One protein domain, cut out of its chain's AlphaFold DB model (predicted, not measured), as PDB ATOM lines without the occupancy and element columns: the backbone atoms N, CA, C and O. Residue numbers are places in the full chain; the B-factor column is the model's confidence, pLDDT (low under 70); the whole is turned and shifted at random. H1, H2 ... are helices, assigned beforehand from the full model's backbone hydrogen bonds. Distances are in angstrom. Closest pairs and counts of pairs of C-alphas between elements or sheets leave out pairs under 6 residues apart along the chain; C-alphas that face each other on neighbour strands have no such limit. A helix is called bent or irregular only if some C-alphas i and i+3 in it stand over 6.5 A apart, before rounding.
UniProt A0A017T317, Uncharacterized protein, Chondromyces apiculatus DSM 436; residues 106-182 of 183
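AT A GLANCE: This is residues 106 to 182 of the 183 residues of an uncharacterized protein of Chondromyces apiculatus DSM 436 (UniProt A0A017T317). One long helix, H1, makes most of the length; H3 crosses it at a steep tilt, short H2 folds back on H3, and H4 packs on residues 106 to 113 of H1. The 77 printed residues, with four named helices in the order H1, H2, H3, H4, are all helix in class. The whole is compact, radius of gyration of the C-alphas 12.7 A, yet elongated, spanning 41 by 23 by 18 A.

IN THESE COORDINATES: H1, residues 106 to 129, runs 34.7 A from C-alpha 106 at (-3.452, -20.774, 38.753). H2 is residues 140 to 145, 8.8 A. H3, residues 148 to 161, 21.0 A, is irregular: C-alphas 149 and 152 are 7.2 A apart. H4, residues 172 to 181, 14.1 A, ends at (-9.878, -13.887, 42.602).

HOW THE PARTS SIT: H3, the hub, touches H1 at 52 degrees, a steep tilt, opposite ways; the closest C-alphas, of Ala 117 and Leu 156, are 5.2 A apart. H2 and H3 form a helical hairpin, closest at C-alphas 143 and 151, 5.0 A. H4 touches H1 at a shallow tilt of 32 degrees, opposite ways, closest at C-alphas 109 and 176, 5.9 A. H2 and H4 are apart. In H1, H2 and H4 every O i to N i+4 pair is within hydrogen-bond range; in H3, 8 of 10.

THE WHOLE: The C-alphas farthest apart, of Gly 131 and Gly 182, are 40.8 A apart. The printed part has no cut, no link is long, and no printed residue is under 70 in pLDDT.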
ATOM      1  N   ASP A 106      -3.735 -19.835  39.838       95.81
ATOM      2  CA  ASP A 106      -3.452 -20.774  38.753       95.81
ATOM      3  C   ASP A 106      -3.280 -22.189  39.305       95.81
ATOM      4  O   ASP A 106      -3.931 -23.126  38.836       95.81
ATOM      5  N   ALA A 107      -2.500 -22.343  40.378       96.31
ATOM      6  CA  ALA A 107      -2.355 -23.633  41.037       96.31
ATOM      7  C   ALA A 107      -3.672 -24.107  41.678       96.31
ATOM      8  O   ALA A 107      -3.954 -25.308  41.688       96.31
ATOM      9  N   ALA A 108      -4.491 -23.196  42.216       95.94
ATOM     10  CA  ALA A 108      -5.793 -23.550  42.779       95.94
ATOM     11  C   ALA A 108      -6.778 -24.043  41.707       95.94
ATOM     12  O   ALA A 108      -7.398 -25.090  41.896       95.94
ATOM     13  N   VAL A 109      -6.872 -23.348  40.570       97.25
ATOM     14  CA  VAL A 109      -7.707 -23.753  39.430       97.25
ATOM     15  C   VAL A 109      -7.215 -25.076  38.844       97.25
ATOM     16  O   VAL A 109      -8.025 -25.970  38.613       97.25
ATOM     17  N   ALA A 110      -5.905 -25.268  38.674       97.19
ATOM     18  CA  ALA A 110      -5.358 -26.526  38.161       97.19
ATOM     19  C   ALA A 110      -5.704 -27.730  39.060       97.19
ATOM     20  O   ALA A 110      -6.097 -28.794  38.569       97.19
ATOM     21  N   ARG A 111      -5.620 -27.561  40.391       96.25
ATOM     22  CA  ARG A 111      -6.058 -28.590  41.352       96.25
ATOM     23  C   ARG A 111      -7.558 -28.863  41.250       96.25
ATOM     24  O   ARG A 111      -7.947 -30.029  41.230       96.25
ATOM     25  N   ALA A 112      -8.374 -27.816  41.143       97.06
ATOM     26  CA  ALA A 112      -9.822 -27.932  40.988       97.06
ATOM     27  C   ALA A 112     -10.198 -28.729  39.728       97.06
ATOM     28  O   ALA A 112     -10.931 -29.712  39.809       97.06
ATOM     29  N   LEU A 113      -9.618 -28.381  38.573       98.12
ATOM     30  CA  LEU A 113      -9.870 -29.082  37.310       98.12
ATOM     31  C   LEU A 113      -9.387 -30.538  37.334       98.12
ATOM     32  O   LEU A 113     -10.004 -31.399  36.715       98.12
ATOM     33  N   THR A 114      -8.320 -30.841  38.080       98.06
ATOM     34  CA  THR A 114      -7.864 -32.227  38.283       98.06
ATOM     35  C   THR A 114      -8.898 -33.047  39.062       98.06
ATOM     36  O   THR A 114      -9.164 -34.200  38.722       98.06
ATOM     37  N   LEU A 115      -9.512 -32.464  40.098       97.44
ATOM     38  CA  LEU A 115     -10.586 -33.117  40.853       97.44
ATOM     39  C   LEU A 115     -11.845 -33.308  39.997       97.44
ATOM     40  O   LEU A 115     -12.463 -34.370  40.052       97.44
ATOM     41  N   GLU A 116     -12.184 -32.330  39.158       98.19
ATOM     42  CA  GLU A 116     -13.289 -32.449  38.202       98.19
ATOM     43  C   GLU A 116     -13.035 -33.538  37.155       98.19
ATOM     44  O   GLU A 116     -13.908 -34.366  36.900       98.19
ATOM     45  N   ALA A 117     -11.821 -33.625  36.602       98.44
ATOM     46  CA  ALA A 117     -11.465 -34.670  35.643       98.44
ATOM     47  C   ALA A 117     -11.662 -36.083  36.223       98.44
ATOM     48  O   ALA A 117     -12.212 -36.960  35.551       98.44
ATOM     49  N   ARG A 118     -11.298 -36.289  37.496       98.00
ATOM     50  CA  ARG A 118     -11.548 -37.543  38.233       98.00
ATOM     51  C   ARG A 118     -13.034 -37.849  38.365       98.00
ATOM     52  O   ARG A 118     -13.456 -38.982  38.122       98.00
ATOM     53  N   ALA A 119     -13.821 -36.849  38.750       98.19
ATOM     54  CA  ALA A 119     -15.255 -36.995  38.956       98.19
ATOM     55  C   ALA A 119     -16.000 -37.267  37.639       98.19
ATOM     56  O   ALA A 119     -16.842 -38.165  37.586       98.19
ATOM     57  N   PHE A 120     -15.630 -36.598  36.545       98.50
ATOM     58  CA  PHE A 120     -16.152 -36.901  35.212       98.50
ATOM     59  C   PHE A 120     -15.731 -38.282  34.711       98.50
ATOM     60  O   PHE A 120     -16.555 -38.994  34.140       98.50
ATOM     61  N   ALA A 121     -14.487 -38.706  34.950       98.31
ATOM     62  CA  ALA A 121     -14.046 -40.048  34.580       98.31
ATOM     63  C   ALA A 121     -14.905 -41.124  35.270       98.31
ATOM     64  O   ALA A 121     -15.343 -42.080  34.623       98.31
ATOM     65  N   LEU A 122     -15.176 -40.955  36.570       98.00
ATOM     66  CA  LEU A 122     -16.108 -41.804  37.311       98.00
ATOM     67  C   LEU A 122     -17.511 -41.746  36.697       98.00
ATOM     68  O   LEU A 122     -18.091 -42.789  36.406       98.00
ATOM     69  N   GLU A 123     -18.043 -40.547  36.460       98.38
ATOM     70  CA  GLU A 123     -19.379 -40.364  35.893       98.38
ATOM     71  C   GLU A 123     -19.550 -41.105  34.565       98.38
ATOM     72  O   GLU A 123     -20.547 -41.794  34.376       98.38
ATOM     73  N   LEU A 124     -18.566 -41.036  33.666       98.25
ATOM     74  CA  LEU A 124     -18.612 -41.741  32.387       98.25
ATOM     75  C   LEU A 124     -18.634 -43.258  32.552       98.25
ATOM     76  O   LEU A 124     -19.397 -43.944  31.864       98.25
ATOM     77  N   ARG A 125     -17.845 -43.801  33.486       97.81
ATOM     78  CA  ARG A 125     -17.897 -45.237  33.803       97.81
ATOM     79  C   ARG A 125     -19.265 -45.637  34.342       97.81
ATOM     80  O   ARG A 125     -19.800 -46.650  33.899       97.81
ATOM     81  N   LEU A 126     -19.849 -44.827  35.224       98.19
ATOM     82  CA  LEU A 126     -21.179 -45.069  35.783       98.19
ATOM     83  C   LEU A 126     -22.274 -44.971  34.721       98.19
ATOM     84  O   LEU A 126     -23.093 -45.877  34.628       98.19
ATOM     85  N   ARG A 127     -22.256 -43.938  33.870       97.88
ATOM     86  CA  ARG A 127     -23.178 -43.793  32.731       97.88
ATOM     87  C   ARG A 127     -23.174 -45.061  31.881       97.88
ATOM     88  O   ARG A 127     -24.229 -45.648  31.655       97.88
ATOM     89  N   ARG A 128     -21.989 -45.544  31.493       96.94
ATOM     90  CA  ARG A 128     -21.850 -46.768  30.695       96.94
ATOM     91  C   ARG A 128     -22.331 -48.018  31.435       96.94
ATOM     92  O   ARG A 128     -23.032 -48.831  30.842       96.94
ATOM     93  N   ALA A 129     -21.978 -48.172  32.712       97.56
ATOM     94  CA  ALA A 129     -22.400 -49.313  33.530       97.56
ATOM     95  C   ALA A 129     -23.924 -49.353  33.750       97.56
ATOM     96  O   ALA A 129     -24.507 -50.430  33.811       97.56
ATOM     97  N   LEU A 130     -24.568 -48.186  33.809       97.19
ATOM     98  CA  LEU A 130     -26.016 -48.027  33.956       97.19
ATOM     99  C   LEU A 130     -26.766 -48.005  32.611       97.19
ATOM    100  O   LEU A 130     -27.959 -47.711  32.578       97.19
ATOM    101  N   GLY A 131     -26.086 -48.311  31.500       96.94
ATOM    102  CA  GLY A 131     -26.701 -48.434  30.178       96.94
ATOM    103  C   GLY A 131     -27.059 -47.107  29.503       96.94
ATOM    104  O   GLY A 131     -27.854 -47.097  28.565       96.94
ATOM    105  N   VAL A 132     -26.492 -45.985  29.947       97.31
ATOM    106  CA  VAL A 132     -26.669 -44.687  29.287       97.31
ATOM    107  C   VAL A 132     -25.855 -44.659  27.994       97.31
ATOM    108  O   VAL A 132     -24.639 -44.847  28.014       97.31
ATOM    109  N   THR A 133     -26.528 -44.403  26.872       94.12
ATOM    110  CA  THR A 133     -25.928 -44.378  25.525       94.12
ATOM    111  C   THR A 133     -25.857 -42.980  24.909       94.12
ATOM    112  O   THR A 133     -25.217 -42.802  23.876       94.12
ATOM    113  N   SER A 134     -26.503 -41.986  25.523       94.31
ATOM    114  CA  SER A 134     -26.450 -40.590  25.090       94.31
ATOM    115  C   SER A 134     -25.065 -39.991  25.353       94.31
ATOM    116  O   SER A 134     -24.517 -40.133  26.451       94.31
ATOM    117  N   ILE A 135     -24.526 -39.275  24.361       93.69
ATOM    118  CA  ILE A 135     -23.331 -38.440  24.528       93.69
ATOM    119  C   ILE A 135     -23.768 -37.125  25.167       93.69
ATOM    120  O   ILE A 135     -24.685 -36.466  24.671       93.69
ATOM    121  N   ARG A 136     -23.115 -36.746  26.264       93.31
ATOM    122  CA  ARG A 136     -23.391 -35.510  26.995       93.31
ATOM    123  C   ARG A 136     -22.221 -34.540  26.957       93.31
ATOM    124  O   ARG A 136     -22.471 -33.348  26.808       93.31
ATOM    125  N   TYR A 137     -20.990 -35.030  27.097       96.69
ATOM    126  CA  TYR A 137     -19.794 -34.193  27.198       96.69
ATOM    127  C   TYR A 137     -18.952 -34.181  25.921       96.69
ATOM    128  O   TYR A 137     -18.753 -35.208  25.273       96.69
ATOM    129  N   GLY A 138     -18.368 -33.024  25.603       95.12
ATOM    130  CA  GLY A 138     -17.493 -32.865  24.433       95.12
ATOM    131  C   GLY A 138     -16.211 -33.711  24.452       95.12
ATOM    132  O   GLY A 138     -15.558 -33.855  23.423       95.12
ATOM    133  N   PHE A 139     -15.846 -34.288  25.600       97.12
ATOM    134  CA  PHE A 139     -14.675 -35.158  25.758       97.12
ATOM    135  C   PHE A 139     -14.998 -36.661  25.780       97.12
ATOM    136  O   PHE A 139     -14.076 -37.466  25.913       97.12
ATOM    137  N   GLU A 140     -16.270 -37.075  25.681       97.44
ATOM    138  CA  GLU A 140     -16.641 -38.491  25.867       97.44
ATOM    139  C   GLU A 140     -16.000 -39.422  24.841       97.44
ATOM    140  O   GLU A 140     -15.501 -40.487  25.201       97.44
ATOM    141  N   GLU A 141     -15.987 -39.026  23.570       95.25
ATOM    142  CA  GLU A 141     -15.413 -39.853  22.509       95.25
ATOM    143  C   GLU A 141     -13.908 -40.066  22.725       95.25
ATOM    144  O   GLU A 141     -13.442 -41.208  22.768       95.25
ATOM    145  N   ALA A 142     -13.167 -38.980  22.961       95.12
ATOM    146  CA  ALA A 142     -11.736 -39.034  23.253       95.12
ATOM    147  C   ALA A 142     -11.439 -39.882  24.502       95.12
ATOM    148  O   ALA A 142     -10.500 -40.678  24.504       95.12
ATOM    149  N   TYR A 143     -12.268 -39.774  25.547       97.62
ATOM    150  CA  TYR A 143     -12.153 -40.593  26.753       97.62
ATOM    151  C   TYR A 143     -12.287 -42.093  26.452       97.62
ATOM    152  O   TYR A 143     -11.533 -42.908  26.985       97.62
ATOM    153  N   TRP A 144     -13.226 -42.496  25.594       96.62
ATOM    154  CA  TRP A 144     -13.418 -43.916  25.288       96.62
ATOM    155  C   TRP A 144     -12.387 -44.486  24.311       96.62
ATOM    156  O   TRP A 144     -12.113 -45.684  24.384       96.62
ATOM    157  N   GLN A 145     -11.805 -43.650  23.447       96.62
ATOM    158  CA  GLN A 145     -10.721 -44.031  22.533       96.62
ATOM    159  C   GLN A 145      -9.350 -44.100  23.225       96.62
ATOM    160  O   GLN A 145      -8.480 -44.853  22.793       96.62
ATOM    161  N   ALA A 146      -9.152 -43.342  24.307       97.38
ATOM    162  CA  ALA A 146      -7.913 -43.340  25.071       97.38
ATOM    163  C   ALA A 146      -7.667 -44.664  25.823       97.38
ATOM    164  O   ALA A 146      -8.600 -45.342  26.283       97.38
ATOM    165  N   SER A 147      -6.385 -44.997  26.018       97.88
ATOM    166  CA  SER A 147      -5.980 -46.067  26.933       97.88
ATOM    167  C   SER A 147      -6.398 -45.733  28.372       97.88
ATOM    168  O   SER A 147      -6.522 -44.551  28.703       97.88
ATOM    169  N   PRO A 148      -6.641 -46.732  29.244       96.31
ATOM    170  CA  PRO A 148      -7.147 -46.496  30.598       96.31
ATOM    171  C   PRO A 148      -6.380 -45.426  31.390       96.31
ATOM    172  O   PRO A 148      -7.007 -44.596  32.044       96.31
ATOM    173  N   GLU A 149      -5.053 -45.403  31.288       96.62
ATOM    174  CA  GLU A 149      -4.168 -44.438  31.941       96.62
ATOM    175  C   GLU A 149      -4.229 -43.019  31.345       96.62
ATOM    176  O   GLU A 149      -3.962 -42.047  32.049       96.62
ATOM    177  N   ALA A 150      -4.630 -42.876  30.080       98.00
ATOM    178  CA  ALA A 150      -4.736 -41.589  29.389       98.00
ATOM    179  C   ALA A 150      -6.126 -40.936  29.512       98.00
ATOM    180  O   ALA A 150      -6.305 -39.776  29.144       98.00
ATOM    181  N   ARG A 151      -7.112 -41.651  30.061       98.06
ATOM    182  CA  ARG A 151      -8.513 -41.214  30.141       98.06
ATOM    183  C   ARG A 151      -8.745 -39.944  30.956       98.06
ATOM    184  O   ARG A 151      -9.316 -38.983  30.451       98.06
ATOM    185  N   GLU A 152      -8.328 -39.937  32.218       98.12
ATOM    186  CA  GLU A 152      -8.446 -38.754  33.083       98.12
ATOM    187  C   GLU A 152      -7.585 -37.583  32.573       98.12
ATOM    188  O   GLU A 152      -8.121 -36.476  32.467       98.12
ATOM    189  N   PRO A 153      -6.315 -37.795  32.154       97.94
ATOM    190  CA  PRO A 153      -5.532 -36.755  31.489       97.94
ATOM    191  C   PRO A 153      -6.218 -36.132  30.265       97.94
ATOM    192  O   PRO A 153      -6.136 -34.919  30.086       97.94
ATOM    193  N   ALA A 154      -6.929 -36.918  29.450       97.81
ATOM    194  CA  ALA A 154      -7.664 -36.398  28.296       97.81
ATOM    195  C   ALA A 154      -8.821 -35.469  28.707       97.81
ATOM    196  O   ALA A 154      -9.010 -34.418  28.091       97.81
ATOM    197  N   ILE A 155      -9.554 -35.805  29.777       98.56
ATOM    198  CA  ILE A 155     -10.593 -34.920  30.328       98.56
ATOM    199  C   ILE A 155      -9.958 -33.630  30.852       98.56
ATOM    200  O   ILE A 155     -10.427 -32.542  30.528       98.56
ATOM    201  N   LEU A 156      -8.872 -33.729  31.624       98.50
ATOM    202  CA  LEU A 156      -8.179 -32.556  32.163       98.50
ATOM    203  C   LEU A 156      -7.668 -31.628  31.050       98.50
ATOM    204  O   LEU A 156      -7.827 -30.409  31.141       98.50
ATOM    205  N   ALA A 157      -7.090 -32.196  29.990       98.00
ATOM    206  CA  ALA A 157      -6.655 -31.439  28.822       98.00
ATOM    207  C   ALA A 157      -7.833 -30.699  28.172       98.00
ATOM    208  O   ALA A 157      -7.722 -29.509  27.874       98.00
ATOM    209  N   TRP A 158      -8.983 -31.365  28.027       98.38
ATOM    210  CA  TRP A 158     -10.190 -30.738  27.493       98.38
ATOM    211  C   TRP A 158     -10.692 -29.598  28.389       98.38
ATOM    212  O   TRP A 158     -10.927 -28.504  27.883       98.38
ATOM    213  N   LEU A 159     -10.799 -29.821  29.705       98.38
ATOM    214  CA  LEU A 159     -11.259 -28.814  30.673       98.38
ATOM    215  C   LEU A 159     -10.354 -27.575  30.688       98.38
ATOM    216  O   LEU A 159     -10.832 -26.452  30.817       98.38
ATOM    217  N   THR A 160      -9.048 -27.781  30.521       98.12
ATOM    218  CA  THR A 160      -8.061 -26.695  30.461       98.12
ATOM    219  C   THR A 160      -8.177 -25.897  29.161       98.12
ATOM    220  O   THR A 160      -8.055 -24.675  29.178       98.12
ATOM    221  N   ALA A 161      -8.441 -26.570  28.038       97.94
ATOM    222  CA  ALA A 161      -8.607 -25.934  26.731       97.94
ATOM    223  C   ALA A 161      -9.957 -25.208  26.564       97.94
ATOM    224  O   ALA A 161     -10.072 -24.337  25.705       97.94
ATOM    225  N   HIS A 162     -10.959 -25.537  27.386       98.06
ATOM    226  CA  HIS A 162     -12.312 -24.971  27.326       98.06
ATOM    227  C   HIS A 162     -12.713 -24.336  28.669       98.06
ATOM    228  O   HIS A 162     -13.665 -24.788  29.312       98.06
ATOM    229  N   PRO A 163     -12.022 -23.274  29.124       97.06
ATOM    230  CA  PRO A 163     -12.262 -22.695  30.448       97.06
ATOM    231  C   PRO A 163     -13.674 -22.100  30.597       97.06
ATOM    232  O   PRO A 163     -14.241 -22.128  31.693       97.06
ATOM    233  N   SER A 164     -14.274 -21.644  29.493       97.00
ATOM    234  CA  SER A 164     -15.654 -21.144  29.426       97.00
ATOM    235  C   SER A 164     -16.709 -22.248  29.273       97.00
ATOM    236  O   SER A 164     -17.893 -21.950  29.132       97.00
ATOM    237  N   GLY A 165     -16.301 -23.519  29.324       95.12
ATOM    238  CA  GLY A 165     -17.185 -24.670  29.182       95.12
ATOM    239  C   GLY A 165     -17.617 -24.925  27.737       95.12
ATOM    240  O   GLY A 165     -16.963 -24.510  26.781       95.12
ATOM    241  N   GLY A 166     -18.731 -25.635  27.582       93.38
ATOM    242  CA  GLY A 166     -19.300 -26.025  26.294       93.38
ATOM    243  C   GLY A 166     -19.615 -27.514  26.225       93.38
ATOM    244  O   GLY A 166     -19.142 -28.303  27.037       93.38
ATOM    245  N   GLN A 167     -20.440 -27.901  25.247       91.94
ATOM    246  CA  GLN A 167     -20.777 -29.306  24.968       91.94
ATOM    247  C   GLN A 167     -21.154 -30.087  26.242       91.94
ATOM    248  O   GLN A 167     -20.528 -31.086  26.570       91.94
ATOM    249  N   GLY A 168     -22.122 -29.565  27.005       90.38
ATOM    250  CA  GLY A 168     -22.632 -30.198  28.229       90.38
ATOM    251  C   GLY A 168     -21.786 -30.014  29.494       90.38
ATOM    252  O   GLY A 168     -22.176 -30.529  30.542       90.38
ATOM    253  N   VAL A 169     -20.668 -29.286  29.418       93.62
ATOM    254  CA  VAL A 169     -19.807 -28.930  30.557       93.62
ATOM    255  C   VAL A 169     -19.951 -27.443  30.874       93.62
ATOM    256  O   VAL A 169     -19.977 -26.610  29.965       93.62
ATOM    257  N   ASP A 170     -20.015 -27.101  32.157       92.06
ATOM    258  CA  ASP A 170     -20.070 -25.712  32.614       92.06
ATOM    259  C   ASP A 170     -18.735 -24.980  32.445       92.06
ATOM    260  O   ASP A 170     -17.686 -25.585  32.223       92.06
ATOM    261  N   ALA A 171     -18.767 -23.655  32.604       94.25
ATOM    262  CA  ALA A 171     -17.591 -22.786  32.602       94.25
ATOM    263  C   ALA A 171     -16.730 -22.954  33.870       94.25
ATOM    264  O   ALA A 171     -16.533 -22.002  34.625       94.25
ATOM    265  N   LEU A 172     -16.265 -24.178  34.142       94.94
ATOM    266  CA  LEU A 172     -15.553 -24.541  35.369       94.94
ATOM    267  C   LEU A 172     -14.244 -23.761  35.516       94.94
ATOM    268  O   LEU A 172     -13.996 -23.193  36.574       94.94
ATOM    269  N   GLY A 173     -13.437 -23.666  34.454       96.19
ATOM    270  CA  GLY A 173     -12.164 -22.938  34.488       96.19
ATOM    271  C   GLY A 173     -12.348 -21.457  34.824       96.19
ATOM    272  O   GLY A 173     -11.767 -20.960  35.791       96.19
ATOM    273  N   ASP A 174     -13.216 -20.768  34.080       96.62
ATOM    274  CA  ASP A 174     -13.503 -19.348  34.307       96.62
ATOM    275  C   ASP A 174     -14.217 -19.116  35.645       96.62
ATOM    276  O   ASP A 174     -13.933 -18.146  36.349       96.62
ATOM    277  N   GLY A 175     -15.140 -20.005  36.020       95.00
ATOM    278  CA  GLY A 175     -15.872 -19.940  37.282       95.00
ATOM    279  C   GLY A 175     -14.957 -20.084  38.495       95.00
ATOM    280  O   GLY A 175     -15.041 -19.286  39.428       95.00
ATOM    281  N   TYR A 176     -14.039 -21.051  38.469       96.19
ATOM    282  CA  TYR A 176     -13.056 -21.242  39.531       96.19
ATOM    283  C   TYR A 176     -12.055 -20.101  39.616       96.19
ATOM    284  O   TYR A 176     -11.715 -19.687  40.725       96.19
ATOM    285  N   ARG A 177     -11.617 -19.565  38.472       96.69
ATOM    286  CA  ARG A 177     -10.738 -18.396  38.442       96.69
ATOM    287  C   ARG A 177     -11.410 -17.188  39.092       96.69
ATOM    288  O   ARG A 177     -10.851 -16.641  40.037       96.69
ATOM    289  N   ARG A 178     -12.638 -16.853  38.675       95.50
ATOM    290  CA  ARG A 178     -13.418 -15.754  39.273       95.50
ATOM    291  C   ARG A 178     -13.593 -15.930  40.781       95.50
ATOM    292  O   ARG A 178     -13.223 -15.035  41.537       95.50
ATOM    293  N   ARG A 179     -14.036 -17.117  41.224       93.81
ATOM    294  CA  ARG A 179     -14.185 -17.427  42.658       93.81
ATOM    295  C   ARG A 179     -12.872 -17.227  43.411       93.81
ATOM    296  O   ARG A 179     -12.879 -16.610  44.471       93.81
ATOM    297  N   CYS A 180     -11.761 -17.722  42.868       95.00
ATOM    298  CA  CYS A 180     -10.443 -17.587  43.479       95.00
ATOM    299  C   CYS A 180     -10.008 -16.126  43.624       95.00
ATOM    300  O   CYS A 180      -9.511 -15.731  44.673       95.00
ATOM    301  N   GLU A 181     -10.238 -15.308  42.604       93.81
ATOM    302  CA  GLU A 181      -9.878 -13.887  42.602       93.81
ATOM    303  C   GLU A 181     -10.853 -13.023  43.420       93.81
ATOM    304  O   GLU A 181     -10.637 -11.820  43.555       93.81
ATOM    305  N   GLY A 182     -11.921 -13.617  43.965       86.56
ATOM    306  CA  GLY A 182     -12.957 -12.908  44.715       86.56
ATOM    307  C   GLY A 182     -13.864 -12.046  43.832       86.56
ATOM    308  O   GLY A 182     -14.309 -10.989  44.281       86.56
TER     309      GLY A 182